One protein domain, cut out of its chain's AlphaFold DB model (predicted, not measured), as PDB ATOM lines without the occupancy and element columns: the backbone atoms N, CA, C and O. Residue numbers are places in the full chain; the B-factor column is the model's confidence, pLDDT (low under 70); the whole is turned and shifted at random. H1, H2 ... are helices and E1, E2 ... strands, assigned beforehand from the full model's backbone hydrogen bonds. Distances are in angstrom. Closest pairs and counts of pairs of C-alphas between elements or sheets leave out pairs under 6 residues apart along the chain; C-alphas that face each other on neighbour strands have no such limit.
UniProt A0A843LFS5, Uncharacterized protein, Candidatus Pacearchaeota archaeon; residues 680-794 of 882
ATOM      1  N   GLU A 680     175.092 177.553 147.945       90.56
ATOM      2  CA  GLU A 680     175.180 176.903 149.251       90.56
ATOM      3  C   GLU A 680     176.507 176.149 149.359       90.56
ATOM      4  O   GLU A 680     176.873 175.376 148.474       90.56
ATOM      5  N   GLN A 681     177.258 176.411 150.426       85.81
ATOM      6  CA  GLN A 681     178.535 175.767 150.699       85.81
ATOM      7  C   GLN A 681     178.408 174.874 151.931       85.81
ATOM      8  O   GLN A 681     177.978 175.324 152.993       85.81
ATOM      9  N   GLN A 682     178.831 173.620 151.811       85.25
ATOM     10  CA  GLN A 682     178.984 172.731 152.955       85.25
ATOM     11  C   GLN A 682     180.246 173.117 153.742       85.25
ATOM     12  O   GLN A 682     181.344 173.113 153.189       85.25
ATOM     13  N   ILE A 683     180.101 173.447 155.028       83.06
ATOM     14  CA  ILE A 683     181.221 173.807 155.930       83.06
ATOM     15  C   ILE A 683     181.482 172.761 157.021       83.06
ATOM     16  O   ILE A 683     182.098 173.054 158.044       83.06
ATOM     17  N   GLY A 684     180.982 171.545 156.822       85.25
ATOM     18  CA  GLY A 684     181.124 170.425 157.745       85.25
ATOM     19  C   GLY A 684     179.825 169.648 157.887       85.25
ATOM     20  O   GLY A 684     178.887 169.843 157.114       85.25
ATOM     21  N   PHE A 685     179.771 168.789 158.896       79.50
ATOM     22  CA  PHE A 685     178.567 168.076 159.302       79.50
ATOM     23  C   PHE A 685     178.109 168.626 160.649       79.50
ATOM     24  O   PHE A 685     178.922 168.884 161.536       79.50
ATOM     25  N   GLY A 686     176.815 168.880 160.776       81.62
ATOM     26  CA  GLY A 686     176.188 169.243 162.038       81.62
ATOM     27  C   GLY A 686     175.086 168.249 162.353       81.62
ATOM     28  O   GLY A 686     174.446 167.729 161.442       81.62
ATOM     29  N   GLN A 687     174.839 168.012 163.639       80.56
ATOM     30  CA  GLN A 687     173.642 167.285 164.040       80.56
ATOM     31  C   GLN A 687     172.416 168.112 163.653       80.56
ATOM     32  O   GLN A 687     172.192 169.208 164.174       80.56
ATOM     33  N   VAL A 688     171.639 167.589 162.714       81.56
ATOM     34  CA  VAL A 688     170.327 168.109 162.358       81.56
ATOM     35  C   VAL A 688     169.313 167.100 162.864       81.56
ATOM     36  O   VAL A 688     169.325 165.933 162.473       81.56
ATOM     37  N   SER A 689     168.447 167.554 163.766       85.38
ATOM     38  CA  SER A 689     167.255 166.811 164.140       85.38
ATOM     39  C   SER A 689     166.171 167.079 163.103       85.38
ATOM     40  O   SER A 689     165.705 168.210 162.943       85.38
ATOM     41  N   SER A 690     165.766 166.043 162.379       87.06
ATOM     42  CA  SER A 690     164.525 166.063 161.612       87.06
ATOM     43  C   SER A 690     163.429 165.460 162.481       87.06
ATOM     44  O   SER A 690     163.640 164.449 163.151       87.06
ATOM     45  N   SER A 691     162.264 166.108 162.518       92.06
ATOM     46  CA  SER A 691     161.088 165.585 163.210       92.06
ATOM     47  C   SER A 691     159.936 165.435 162.231       92.06
ATOM     48  O   SER A 691     159.487 166.435 161.667       92.06
ATOM     49  N   ASN A 692     159.438 164.216 162.076       93.44
ATOM     50  CA  ASN A 692     158.267 163.914 161.262       93.44
ATOM     51  C   ASN A 692     157.169 163.359 162.165       93.44
ATOM     52  O   ASN A 692     157.452 162.585 163.076       93.44
ATOM     53  N   THR A 693     155.923 163.750 161.915       93.81
ATOM     54  CA  THR A 693     154.758 163.227 162.635       93.81
ATOM     55  C   THR A 693     153.898 162.432 161.667       93.81
ATOM     56  O   THR A 693     153.471 162.960 160.643       93.81
ATOM     57  N   GLU A 694     153.624 161.181 162.008       95.62
ATOM     58  CA  GLU A 694     152.777 160.275 161.243       95.62
ATOM     59  C   GLU A 694     151.596 159.803 162.086       95.62
ATOM     60  O   GLU A 694     151.668 159.706 163.311       95.62
ATOM     61  N   THR A 695     150.475 159.529 161.425       96.94
ATOM     62  CA  THR A 695     149.267 159.009 162.068       96.94
ATOM     63  C   THR A 695     148.963 157.633 161.502       96.94
ATOM     64  O   THR A 695     148.714 157.509 160.309       96.94
ATOM     65  N   LEU A 696     148.949 156.617 162.364       96.38
ATOM     66  CA  LEU A 696     148.582 155.250 162.011       96.38
ATOM     67  C   LEU A 696     147.144 154.994 162.456       96.38
ATOM     68  O   LEU A 696     146.839 155.043 163.651       96.38
ATOM     69  N   VAL A 697     146.256 154.737 161.497       97.00
ATOM     70  CA  VAL A 697     144.840 154.422 161.729       97.00
ATOM     71  C   VAL A 697     144.613 152.940 161.440       97.00
ATOM     72  O   VAL A 697     145.041 152.450 160.400       97.00
ATOM     73  N   ILE A 698     143.901 152.221 162.318       95.94
ATOM     74  CA  ILE A 698     143.660 150.769 162.161       95.94
ATOM     75  C   ILE A 698     143.018 150.428 160.801       95.94
ATOM     76  O   ILE A 698     143.294 149.383 160.216       95.94
ATOM     77  N   GLU A 699     142.140 151.289 160.284       95.62
ATOM     78  CA  GLU A 699     141.482 151.102 158.987       95.62
ATOM     79  C   GLU A 699     142.461 151.105 157.804       95.62
ATOM     80  O   GLU A 699     142.271 150.308 156.882       95.62
ATOM     81  N   ASP A 700     143.517 151.919 157.868       94.00
ATOM     82  CA  ASP A 700     144.508 152.074 156.798       94.00
ATOM     83  C   ASP A 700     145.551 150.945 156.816       94.00
ATOM     84  O   ASP A 700     146.125 150.598 155.786       94.00
ATOM     85  N   LEU A 701     145.747 150.286 157.962       92.38
ATOM     86  CA  LEU A 701     146.715 149.191 158.088       92.38
ATOM     87  C   LEU A 701     146.311 147.916 157.333       92.38
ATOM     88  O   LEU A 701     147.148 147.067 157.047       92.38
ATOM     89  N   LYS A 702     145.046 147.805 156.912       87.94
ATOM     90  CA  LYS A 702     144.570 146.681 156.089       87.94
ATOM     91  C   LYS A 702     145.253 146.584 154.723       87.94
ATOM     92  O   LYS A 702     145.163 145.532 154.097       87.94
ATOM     93  N   TYR A 703     145.882 147.663 154.255       87.56
ATOM     94  CA  TYR A 703     146.583 147.688 152.973       87.56
ATOM     95  C   TYR A 703     148.002 147.113 153.041       87.56
ATOM     96  O   TYR A 703     148.556 146.789 151.999       87.56
ATOM     97  N   TYR A 704     148.567 146.930 154.238       86.69
ATOM     98  CA  TYR A 704     149.963 146.517 154.423       86.69
ATOM     99  C   TYR A 704     150.152 144.994 154.498       86.69
ATOM    100  O   TYR A 704     151.086 144.530 155.129       86.69
ATOM    101  N   ASN A 705     149.249 144.195 153.915       86.88
ATOM    102  CA  ASN A 705     149.347 142.725 153.811       86.88
ATOM    103  C   ASN A 705     149.682 141.934 155.102       86.88
ATOM    104  O   ASN A 705     149.949 140.739 155.022       86.88
ATOM    105  N   GLY A 706     149.574 142.546 156.285       86.44
ATOM    106  CA  GLY A 706     149.946 141.936 157.566       86.44
ATOM    107  C   GLY A 706     151.306 142.373 158.122       86.44
ATOM    108  O   GLY A 706     151.571 142.061 159.277       86.44
ATOM    109  N   GLU A 707     152.097 143.152 157.377       92.12
ATOM    110  CA  GLU A 707     153.421 143.648 157.796       92.12
ATOM    111  C   GLU A 707     153.342 144.578 159.016       92.12
ATOM    112  O   GLU A 707     154.280 144.693 159.803       92.12
ATOM    113  N   VAL A 708     152.207 145.262 159.194       94.88
ATOM    114  CA  VAL A 708     151.965 146.173 160.316       94.88
ATOM    115  C   VAL A 708     150.607 145.877 160.940       94.88
ATOM    116  O   VAL A 708     149.574 145.967 160.273       94.88
ATOM    117  N   ASP A 709     150.594 145.591 162.242       95.88
ATOM    118  CA  ASP A 709     149.371 145.444 163.034       95.88
ATOM    119  C   ASP A 709     149.346 146.436 164.201       95.88
ATOM    120  O   ASP A 709     150.367 146.748 164.819       95.88
ATOM    121  N   LEU A 710     148.159 146.947 164.519       97.50
ATOM    122  CA  LEU A 710     147.962 147.947 165.561       97.50
ATOM    123  C   LEU A 710     146.725 147.627 166.388       97.50
ATOM    124  O   LEU A 710     145.591 147.667 165.907       97.50
ATOM    125  N   ILE A 711     146.940 147.450 167.688       97.38
ATOM    126  CA  ILE A 711     145.873 147.274 168.670       97.38
ATOM    127  C   ILE A 711     145.864 148.484 169.596       97.38
ATOM    128  O   ILE A 711     146.741 148.636 170.441       97.38
ATOM    129  N   VAL A 712     144.851 149.342 169.478       97.94
ATOM    130  CA  VAL A 712     144.679 150.502 170.368       97.94
ATOM    131  C   VAL A 712     143.807 150.132 171.568       97.94
ATOM    132  O   VAL A 712     142.744 149.532 171.400       97.94
ATOM    133  N   TYR A 713     144.216 150.522 172.774       98.00
ATOM    134  CA  TYR A 713     143.498 150.253 174.020       98.00
ATOM    135  C   TYR A 713     142.839 151.520 174.608       98.00
ATOM    136  O   TYR A 713     143.319 152.638 174.400       98.00
ATOM    137  N   PRO A 714     141.761 151.386 175.412       97.69
ATOM    138  CA  PRO A 714     141.070 152.526 176.031       97.69
ATOM    139  C   PRO A 714     141.887 153.311 177.072       97.69
ATOM    140  O   PRO A 714     141.479 154.396 177.476       97.69
ATOM    141  N   ASN A 715     143.004 152.765 177.555       97.38
ATOM    142  CA  ASN A 715     143.878 153.361 178.575       97.38
ATOM    143  C   ASN A 715     144.999 154.231 177.974       97.38
ATOM    144  O   ASN A 715     146.044 154.381 178.601       97.38
ATOM    145  N   ASN A 716     144.771 154.820 176.793       98.00
ATOM    146  CA  ASN A 716     145.738 155.648 176.059       98.00
ATOM    147  C   ASN A 716     147.065 154.924 175.769       98.00
ATOM    148  O   ASN A 716     148.138 155.530 175.802       98.00
ATOM    149  N   SER A 717     146.983 153.626 175.487       98.19
ATOM    150  CA  SER A 717     148.106 152.823 175.020       98.19
ATOM    151  C   SER A 717     147.752 152.068 173.746       98.19
ATOM    152  O   SER A 717     146.579 151.916 173.395       98.19
ATOM    153  N   ALA A 718     148.769 151.595 173.043       98.19
ATOM    154  CA  ALA A 718     148.624 150.753 171.872       98.19
ATOM    155  C   ALA A 718     149.713 149.678 171.847       98.19
ATOM    156  O   ALA A 718     150.787 149.862 172.409       98.19
ATOM    157  N   LEU A 719     149.431 148.556 171.198       97.69
ATOM    158  CA  LEU A 719     150.423 147.560 170.815       97.69
ATOM    159  C   LEU A 719     150.639 147.698 169.309       97.69
ATOM    160  O   LEU A 719     149.703 147.462 168.546       97.69
ATOM    161  N   LEU A 720     151.833 148.121 168.906       97.12
ATOM    162  CA  LEU A 720     152.257 148.184 167.509       97.12
ATOM    163  C   LEU A 720     153.096 146.944 167.212       97.12
ATOM    164  O   LEU A 720     154.058 146.693 167.931       97.12
ATOM    165  N   THR A 721     152.747 146.186 166.183       95.50
ATOM    166  CA  THR A 721     153.515 145.027 165.721       95.50
ATOM    167  C   THR A 721     154.021 145.304 164.317       95.50
ATOM    168  O   THR A 721     153.229 145.689 163.461       95.50
ATOM    169  N   LEU A 722     155.320 145.122 164.105       94.69
ATOM    170  CA  LEU A 722     155.982 145.274 162.812       94.69
ATOM    171  C   LEU A 722     156.604 143.937 162.406       94.69
ATOM    172  O   LEU A 722     157.208 143.262 163.242       94.69
ATOM    173  N   GLU A 723     156.464 143.567 161.142       92.38
ATOM    174  CA  GLU A 723     157.216 142.488 160.509       92.38
ATOM    175  C   GLU A 723     158.609 143.000 160.131       92.38
ATOM    176  O   GLU A 723     158.765 144.059 159.523       92.38
ATOM    177  N   THR A 724     159.643 142.278 160.550       86.38
ATOM    178  CA  THR A 724     161.017 142.558 160.132       86.38
ATOM    179  C   THR A 724     161.313 141.879 158.800       86.38
ATOM    180  O   THR A 724     160.602 140.976 158.370       86.38
ATOM    181  N   THR A 725     162.434 142.239 158.175       81.00
ATOM    182  CA  THR A 725     162.926 141.618 156.931       81.00
ATOM    183  C   THR A 725     163.195 140.109 157.030       81.00
ATOM    184  O   THR A 725     163.494 139.478 156.020       81.00
ATOM    185  N   GLN A 726     163.122 139.523 158.229       85.00
ATOM    186  CA  GLN A 726     163.309 138.092 158.481       85.00
ATOM    187  C   GLN A 726     161.986 137.356 158.764       85.00
ATOM    188  O   GLN A 726     162.016 136.284 159.372       85.00
ATOM    189  N   ASP A 727     160.840 137.936 158.392       86.12
ATOM    190  CA  ASP A 727     159.491 137.438 158.713       86.12
ATOM    191  C   ASP A 727     159.269 137.267 160.235       86.12
ATOM    192  O   ASP A 727     158.512 136.408 160.705       86.12
ATOM    193  N   VAL A 728     159.983 138.054 161.052       87.94
ATOM    194  CA  VAL A 728     159.839 138.053 162.512       87.94
ATOM    195  C   VAL A 728     158.942 139.213 162.906       87.94
ATOM    196  O   VAL A 728     159.226 140.361 162.594       87.94
ATOM    197  N   PHE A 729     157.877 138.933 163.649       90.94
ATOM    198  CA  PHE A 729     157.005 139.973 164.182       90.94
ATOM    199  C   PHE A 729     157.539 140.479 165.517       90.94
ATOM    200  O   PHE A 729     157.676 139.708 166.472       90.94
ATOM    201  N   VAL A 730     157.799 141.782 165.604       92.94
ATOM    202  CA  VAL A 730     158.216 142.440 166.843       92.94
ATOM    203  C   VAL A 730     157.117 143.384 167.304       92.94
ATOM    204  O   VAL A 730     156.660 144.247 166.556       92.94
ATOM    205  N   SER A 731     156.673 143.206 168.548       95.50
ATOM    206  CA  SER A 731     155.587 143.990 169.135       95.50
ATOM    207  C   SER A 731     156.094 144.939 170.217       95.50
ATOM    208  O   SER A 731     156.760 144.534 171.166       95.50
ATOM    209  N   ALA A 732     155.677 146.195 170.114       96.31
ATOM    210  CA  ALA A 732     156.014 147.300 170.993       96.31
ATOM    211  C   ALA A 732     154.765 147.820 171.716       96.31
ATOM    212  O   ALA A 732     153.768 148.179 171.084       96.31
ATOM    213  N   TYR A 733     154.817 147.904 173.049       97.50
ATOM    214  CA  TYR A 733     153.753 148.532 173.836       97.50
ATOM    215  C   TYR A 733     154.034 150.027 174.023       97.50
ATOM    216  O   TYR A 733     154.995 150.427 174.683       97.50
ATOM    217  N   LEU A 734     153.166 150.846 173.444       97.88
ATOM    218  CA  LEU A 734     153.307 152.286 173.306       97.88
ATOM    219  C   LEU A 734     152.296 153.005 174.205       97.88
ATOM    220  O   LEU A 734     151.096 152.747 174.135       97.88
ATOM    221  N   GLU A 735     152.757 153.933 175.041       98.19
ATOM    222  CA  GLU A 735     151.915 154.760 175.914       98.19
ATOM    223  C   GLU A 735     151.943 156.222 175.467       98.19
ATOM    224  O   GLU A 735     153.004 156.774 175.166       98.19
ATOM    225  N   GLN A 736     150.786 156.888 175.474       98.31
ATOM    226  CA  GLN A 736     150.705 158.299 175.107       98.31
ATOM    227  C   GLN A 736     151.618 159.180 175.983       98.31
ATOM    228  O   GLN A 736     151.572 159.136 177.213       98.31
ATOM    229  N   GLY A 737     152.403 160.038 175.333       97.12
ATOM    230  CA  GLY A 737     153.342 160.969 175.957       97.12
ATOM    231  C   GLY A 737     154.703 160.363 176.309       97.12
ATOM    232  O   GLY A 737     155.534 161.069 176.884       97.12
ATOM    233  N   LYS A 738     154.948 159.085 175.994       97.88
ATOM    234  CA  LYS A 738     156.264 158.454 176.141       97.88
ATOM    235  C   LYS A 738     157.091 158.593 174.867       97.88
ATOM    236  O   LYS A 738     156.553 158.581 173.760       97.88
ATOM    237  N   THR A 739     158.401 158.698 175.065       96.75
ATOM    238  CA  THR A 739     159.413 158.627 174.013       96.75
ATOM    239  C   THR A 739     160.191 157.335 174.187       96.75
ATOM    240  O   THR A 739     160.552 156.980 175.311       96.75
ATOM    241  N   TYR A 740     160.437 156.657 173.080       95.31
ATOM    242  CA  TYR A 740     161.124 155.384 173.012       95.31
ATOM    243  C   TYR A 740     162.273 155.490 172.015       95.31
ATOM    244  O   TYR A 740     162.109 156.106 170.963       95.31
ATOM    245  N   ASN A 741     163.419 154.894 172.330       93.69
ATOM    246  CA  ASN A 741     164.472 154.700 171.342       93.69
ATOM    247  C   ASN A 741     164.059 153.544 170.411       93.69
ATOM    248  O   ASN A 741     163.488 152.552 170.873       93.69
ATOM    249  N   TRP A 742     164.289 153.696 169.107       92.31
ATOM    250  CA  TRP A 742     163.918 152.694 168.106       92.31
ATOM    251  C   TRP A 742     164.565 151.329 168.382       92.31
ATOM    252  O   TRP A 742     163.874 150.307 168.366       92.31
ATOM    253  N   ASN A 743     165.854 151.313 168.722       89.38
ATOM    254  CA  ASN A 743     166.601 150.085 168.985       89.38
ATOM    255  C   ASN A 743     166.091 149.390 170.257       89.38
ATOM    256  O   ASN A 743     165.925 148.173 170.265       89.38
ATOM    257  N   ASP A 744     165.726 150.152 171.294       90.00
ATOM    258  CA  ASP A 744     165.140 149.600 172.527       90.00
ATOM    259  C   ASP A 744     163.761 148.959 172.301       90.00
ATOM    260  O   ASP A 744     163.388 148.015 173.004       90.00
ATOM    261  N   LEU A 745     162.970 149.485 171.358       90.50
ATOM    262  CA  LEU A 745     161.629 148.966 171.071       90.50
ATOM    263  C   LEU A 745     161.659 147.636 170.338       90.50
ATOM    264  O   LEU A 745     160.813 146.783 170.609       90.50
ATOM    265  N   PHE A 746     162.590 147.491 169.398       86.75
ATOM    266  CA  PHE A 746     162.572 146.378 168.460       86.75
ATOM    267  C   PHE A 746     163.767 145.427 168.590       86.75
ATOM    268  O   PHE A 746     163.750 144.351 167.999       86.75
ATOM    269  N   GLY A 747     164.764 145.765 169.412       85.00
ATOM    270  CA  GLY A 747     165.917 144.908 169.686       85.00
ATOM    271  C   GLY A 747     166.878 144.762 168.505       85.00
ATOM    272  O   GLY A 747     167.563 143.748 168.419       85.00
ATOM    273  N   PHE A 748     166.913 145.735 167.591       81.19
ATOM    274  CA  PHE A 748     167.898 145.755 166.512       81.19
ATOM    275  C   PHE A 748     169.252 146.213 167.069       81.19
ATOM    276  O   PHE A 748     169.345 147.293 167.648       81.19
ATOM    277  N   GLU A 749     170.289 145.388 166.907       78.56
ATOM    278  CA  GLU A 749     171.678 145.724 167.279       78.56
ATOM    279  C   GLU A 749     172.422 146.492 166.168       78.56
ATOM    280  O   GLU A 749     173.618 146.749 166.286       78.56
ATOM    281  N   ASP A 750     171.737 146.874 165.088       71.06
ATOM    282  CA  ASP A 750     172.379 147.528 163.952       71.06
ATOM    283  C   ASP A 750     172.686 149.002 164.270       71.06
ATOM    284  O   ASP A 750     171.780 149.830 164.402       71.06
ATOM    285  N   ASN A 751     173.982 149.346 164.304       67.06
ATOM    286  CA  ASN A 751     174.530 150.690 164.579       67.06
ATOM    287  C   ASN A 751     174.032 151.802 163.624       67.06
ATOM    288  O   ASN A 751     174.421 152.965 163.737       67.06
ATOM    289  N   TYR A 752     173.214 151.469 162.624       70.00
ATOM    290  CA  TYR A 752     172.763 152.404 161.596       70.00
ATOM    291  C   TYR A 752     171.586 153.289 162.056       70.00
ATOM    292  O   TYR A 752     171.283 154.299 161.415       70.00
ATOM    293  N   HIS A 753     170.928 152.944 163.171       69.69
ATOM    294  CA  HIS A 753     169.698 153.601 163.642       69.69
ATOM    295  C   HIS A 753     169.765 154.181 165.063       69.69
ATOM    296  O   HIS A 753     168.725 154.558 165.608       69.69
ATOM    297  N   ASP A 754     170.964 154.332 165.632       65.25
ATOM    298  CA  ASP A 754     171.197 154.659 167.055       65.25
ATOM    299  C   ASP A 754     170.508 155.938 167.576       65.25
ATOM    300  O   ASP A 754     170.335 156.126 168.781       65.25
ATOM    301  N   ASP A 755     170.015 156.781 166.672       82.88
ATOM    302  CA  ASP A 755     169.562 158.136 166.949       82.88
ATOM    303  C   ASP A 755     168.070 158.399 166.643       82.88
ATOM    304  O   ASP A 755     167.623 159.555 166.638       82.88
ATOM    305  N   ILE A 756     167.265 157.355 166.394       91.56
ATOM    306  CA  ILE A 756     165.819 157.509 166.152       91.56
ATOM    307  C   ILE A 756     165.038 157.400 167.467       91.56
ATOM    308  O   ILE A 756     164.928 156.336 168.077       91.56
ATOM    309  N   ASN A 757     164.420 158.509 167.879       93.94
ATOM    310  CA  ASN A 757     163.505 158.567 169.017       93.94
ATOM    311  C   ASN A 757     162.054 158.709 168.547       93.94
ATOM    312  O   ASN A 757     161.701 159.665 167.857       93.94
ATOM    313  N   ILE A 758     161.188 157.799 168.978       96.19
ATOM    314  CA  ILE A 758     159.764 157.767 168.643       96.19
ATOM    315  C   ILE A 758     158.967 158.281 169.834       96.19
ATOM    316  O   ILE A 758     158.986 157.685 170.908       96.19
ATOM    317  N   THR A 759     158.231 159.373 169.662       97.38
ATOM    318  CA  THR A 759     157.333 159.914 170.689       97.38
ATOM    319  C   THR A 759     155.883 159.646 170.322       97.38
ATOM    320  O   THR A 759     155.434 160.003 169.236       97.38
ATOM    321  N   VAL A 760     155.123 159.055 171.241       97.88
ATOM    322  CA  VAL A 760     153.697 158.771 171.041       97.88
ATOM    323  C   VAL A 760     152.890 160.013 171.412       97.88
ATOM    324  O   VAL A 760     152.476 160.191 172.559       97.88
ATOM    325  N   SER A 761     152.674 160.906 170.455       97.31
ATOM    326  CA  SER A 761     152.000 162.190 170.679       97.31
ATOM    327  C   SER A 761     150.534 162.017 171.083       97.31
ATOM    328  O   SER A 761     150.029 162.729 171.959       97.31
ATOM    329  N   LYS A 762     149.839 161.042 170.486       98.06
ATOM    330  CA  LYS A 762     148.412 160.810 170.731       98.06
ATOM    331  C   LYS A 762     148.050 159.343 170.566       98.06
ATOM    332  O   LYS A 762     148.469 158.706 169.609       98.06
ATOM    333  N   VAL A 763     147.199 158.842 171.454       98.25
ATOM    334  CA  VAL A 763     146.507 157.562 171.284       98.25
ATOM    335  C   VAL A 763     145.013 157.846 171.360       98.25
ATOM    336  O   VAL A 763     144.548 158.488 172.300       98.25
ATOM    337  N   TYR A 764     144.253 157.426 170.354       98.25
ATOM    338  CA  TYR A 764     142.814 157.662 170.293       98.25
ATOM    339  C   TYR A 764     142.068 156.350 170.067       98.25
ATOM    340  O   TYR A 764     142.083 155.794 168.972       98.25
ATOM    341  N   TYR A 765     141.390 155.881 171.112       98.12
ATOM    342  CA  TYR A 765     140.500 154.727 171.057       98.12
ATOM    343  C   TYR A 765     139.076 155.169 170.708       98.12
ATOM    344  O   TYR A 765     138.465 155.953 171.442       98.12
ATOM    345  N   ASN A 766     138.521 154.643 169.617       97.81
ATOM    346  CA  ASN A 766     137.139 154.901 169.228       97.81
ATOM    347  C   ASN A 766     136.243 153.724 169.638       97.81
ATOM    348  O   ASN A 766     136.268 152.659 169.024       97.81
ATOM    349  N   SER A 767     135.420 153.924 170.671       96.81
ATOM    350  CA  SER A 767     134.544 152.877 171.211       96.81
ATOM    351  C   SER A 767     133.381 152.488 170.296       96.81
ATOM    352  O   SER A 767     132.837 151.400 170.458       96.81
ATOM    353  N   GLU A 768     132.965 153.368 169.381       97.38
ATOM    354  CA  GLU A 768     131.868 153.091 168.444       97.38
ATOM    355  C   GLU A 768     132.375 152.427 167.159       97.38
ATOM    356  O   GLU A 768     131.716 151.544 166.615       97.38
ATOM    357  N   TYR A 769     133.561 152.829 166.698       96.62
ATOM    358  CA  TYR A 769     134.174 152.367 165.455       96.62
ATOM    359  C   TYR A 769     135.638 152.032 165.704       96.62
ATOM    360  O   TYR A 769     136.517 152.852 165.449       96.62
ATOM    361  N   TYR A 770     135.903 150.825 166.202       95.94
ATOM    362  CA  TYR A 770     137.253 150.416 166.592       95.94
ATOM    363  C   TYR A 770     138.289 150.591 165.469       95.94
ATOM    364  O   TYR A 770     139.396 151.042 165.737       95.94
ATOM    365  N   ASN A 771     137.906 150.340 164.212       95.75
ATOM    366  CA  ASN A 771     138.755 150.547 163.032       95.75
ATOM    367  C   ASN A 771     139.201 152.008 162.830       95.75
ATOM    368  O   ASN A 771     140.191 152.249 162.157       95.75
ATOM    369  N   LYS A 772     138.507 152.979 163.431       97.31
ATOM    370  CA  LYS A 772     138.893 154.398 163.426       97.31
ATOM    371  C   LYS A 772     139.770 154.789 164.616       97.31
ATOM    372  O   LYS A 772     140.005 155.981 164.827       97.31
ATOM    373  N   SER A 773     140.194 153.828 165.434       97.81
ATOM    374  CA  SER A 773     141.205 154.082 166.459       97.81
ATOM    375  C   SER A 773     142.552 154.340 165.785       97.81
ATOM    376  O   SER A 773     142.841 153.768 164.732       97.81
ATOM    377  N   LEU A 774     143.352 155.225 166.372       98.06
ATOM    378  CA  LEU A 774     144.617 155.662 165.788       98.06
ATOM    379  C   LEU A 774     145.676 155.952 166.844       98.06
ATOM    380  O   LEU A 774     145.357 156.207 168.012       98.06
ATOM    381  N   ILE A 775     146.926 155.975 166.398       98.25
ATOM    382  CA  ILE A 775     148.057 156.540 167.128       98.25
ATOM    383  C   ILE A 775     148.752 157.599 166.275       98.25
ATOM    384  O   ILE A 775     148.801 157.490 165.054       98.25
ATOM    385  N   GLU A 776     149.273 158.635 166.917       98.06
ATOM    386  CA  GLU A 776     150.094 159.672 166.297       98.06
ATOM    387  C   GLU A 776     151.512 159.538 166.849       98.06
ATOM    388  O   GLU A 776     151.733 159.702 168.054       98.06
ATOM    389  N   LEU A 777     152.452 159.201 165.973       97.25
ATOM    390  CA  LEU A 777     153.857 158.977 166.280       97.25
ATOM    391  C   LEU A 777     154.669 160.144 165.737       97.25
ATOM    392  O   LEU A 777     154.443 160.611 164.628       97.25
ATOM    393  N   THR A 778     155.600 160.657 166.529       95.81
ATOM    394  CA  THR A 778     156.562 161.668 166.095       95.81
ATOM    395  C   THR A 778     157.955 161.084 166.190       95.81
ATOM    396  O   THR A 778     158.444 160.828 167.289       95.81
ATOM    397  N   TRP A 779     158.577 160.871 165.042       93.62
ATOM    398  CA  TRP A 779     159.931 160.355 164.913       93.62
ATOM    399  C   TRP A 779     160.883 161.541 164.889       93.62
ATOM    400  O   TRP A 779     160.714 162.455 164.081       93.62
ATOM    401  N   VAL A 780     161.871 161.533 165.773       92.31
ATOM    402  CA  VAL A 780     162.982 162.475 165.765       92.31
ATOM    403  C   VAL A 780     164.228 161.681 165.428       92.31
ATOM    404  O   VAL A 780     164.656 160.858 166.231       92.31
ATOM    405  N   SER A 781     164.785 161.922 164.247       90.38
ATOM    406  CA  SER A 781     166.072 161.364 163.844       90.38
ATOM    407  C   SER A 781     167.118 162.450 164.016       90.38
ATOM    408  O   SER A 781     166.993 163.522 163.413       90.38
ATOM    409  N   THR A 782     168.154 162.202 164.812       85.12
ATOM    410  CA  THR A 782     169.376 163.005 164.711       85.12
ATOM    411  C   THR A 782     170.247 162.393 163.631       85.12
ATOM    412  O   THR A 782     170.608 161.228 163.679       85.12
ATOM    413  N   SER A 783     170.514 163.165 162.583       82.50
ATOM    414  CA  SER A 783     171.448 162.763 161.535       82.50
ATOM    415  C   SER A 783     172.549 163.806 161.437       82.50
ATOM    416  O   SER A 783     172.322 165.003 161.647       82.50
ATOM    417  N   ASN A 784     173.763 163.357 161.132       81.75
ATOM    418  CA  ASN A 784     174.852 164.255 160.776       81.75
ATOM    419  C   ASN A 784     174.603 164.751 159.352       81.75
ATOM    420  O   ASN A 784     175.090 164.174 158.384       81.75
ATOM    421  N   ALA A 785     173.806 165.807 159.215       80.00
ATOM    422  CA  ALA A 785     173.553 166.416 157.921       80.00
ATOM    423  C   ALA A 785     174.658 167.433 157.588       80.00
ATOM    424  O   ALA A 785     175.214 168.085 158.485       80.00
ATOM    425  N   PRO A 786     174.993 167.607 156.299       80.00
ATOM    426  CA  PRO A 786     175.916 168.646 155.873       80.00
ATOM    427  C   PRO A 786     175.406 170.018 156.326       80.00
ATOM    428  O   PRO A 786     174.288 170.432 156.016       80.00
ATOM    429  N   LYS A 787     176.236 170.748 157.073       83.62
ATOM    430  CA  LYS A 787     175.946 172.121 157.480       83.62
ATOM    431  C   LYS A 787     176.140 173.024 156.268       83.62
ATOM    432  O   LYS A 787     177.271 173.371 155.924       83.62
ATOM    433  N   LEU A 788     175.031 173.388 155.635       85.94
ATOM    434  CA  LEU A 788     175.003 174.315 154.510       85.94
ATOM    435  C   LEU A 788     175.002 175.757 155.019       85.94
ATOM    436  O   LEU A 788     174.251 176.118 155.928       85.94
ATOM    437  N   ILE A 789     175.854 176.587 154.432       87.44
ATOM    438  CA  ILE A 789     175.798 178.039 154.576       87.44
ATOM    439  C   ILE A 789     175.528 178.669 153.220       87.44
ATOM    440  O   ILE A 789     176.115 178.274 152.216       87.44
ATOM    441  N   SER A 790     174.683 179.696 153.184       92.25
ATOM    442  CA  SER A 790     174.603 180.561 152.015       92.25
ATOM    443  C   SER A 790     175.937 181.302 151.888       92.25
ATOM    444  O   SER A 790     176.340 182.019 152.806       92.25
ATOM    445  N   ALA A 791     176.641 181.122 150.779       94.12
ATOM    446  CA  ALA A 791     177.925 181.736 150.478       94.12
ATOM    447  C   ALA A 791     177.843 182.560 149.186       94.12
ATOM    448  O   ALA A 791     176.920 182.420 148.378       94.12
ATOM    449  N   TYR A 792     178.800 183.462 148.998       94.94
ATOM    450  CA  TYR A 792     178.926 184.264 147.792       94.94
ATOM    451  C   TYR A 792     180.389 184.507 147.438       94.94
ATOM    452  O   TYR A 792     181.263 184.489 148.305       94.94
ATOM    453  N   CYS A 793     180.647 184.765 146.162       95.06
ATOM    454  CA  CYS A 793     181.944 185.242 145.711       95.06
ATOM    455  C   CYS A 793     182.071 186.758 145.912       95.06
ATOM    456  O   CYS A 793     181.361 187.525 145.256       95.06
ATOM    457  N   ASP A 794     182.956 187.201 146.801       93.56
ATOM    458  CA  ASP A 794     183.192 188.623 147.042       93.56
ATOM    459  C   ASP A 794     184.181 189.223 146.029       93.56
ATOM    460  O   ASP A 794     184.962 188.512 145.398       93.56
TER     461      ASP A 794
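This is residues 680 to 794 of the 882 residues of an uncharacterized protein of Candidatus Pacearchaeota archaeon (UniProt A0A843LFS5). This is a small sandwich with a long arm: the sheet of E1, E7, E6 and E5 and the smaller sheet of E2, E3 and E4 are partly face to face with their strands crossed, and E1 and E7 run on beyond them as a twisted two-stranded ribbon that makes the length. The printed part has 115 residues, mostly strand, in the order E1 H1 E2 E3 E4 E5 H2 E6 E7. The sheets, E1 - E7 - E6 - E5 and E2 - E3 - E4, are antiparallel. The whole is loose, with a radius of gyration of the C-alphas of 18.0 A and spans of 66 by 31 by 26 A.

E7, residues 774 to 793, is 51.7 A long, ends at C-alpha 793 (181.944, 185.242, 145.711) and bends by 60 degrees at residue 784. E1, residues 680 to 697, begins at C-alpha 680 (175.180, 176.903, 149.251), is 39.8 A long and bends by 110 degrees at residue 683. E6 is residues 756 to 764, 23.4 A, and E5 residues 739 to 741. E2, 708 to 713, E3, 717 to 723, and E4, 729 to 735, measure 16.6, 20.0 and 19.6 A. H1 is residues 700 to 703 and H2 residues 742 to 746.

In the twisted larger sheet, N 692 of E1 and O 779 of E7 are 3.0 A apart, N 759 of E6 and O 778 of E7 2.8 A, and N 740 of E5 and O 758 of E6 2.8 A. The sandwich's strands cross at 68 degrees. E2, E3 and E4 form a meander, each strand the antiparallel neighbour of the one before, with N 711 to O 719 at 2.9 A and N 720 to O 732 at 2.9 A. H2 lies over E4 at a height over the sheet of 9.2 A; its O i to N i+4 pair is within hydrogen-bond range, and H1 is too short for one.

The C-alphas of Glu 768 and Asp 794, the two farthest apart, are 66.0 A apart. The printed part has no cut and no long link. Residues 751 and 753 to 754 have pLDDT under 70.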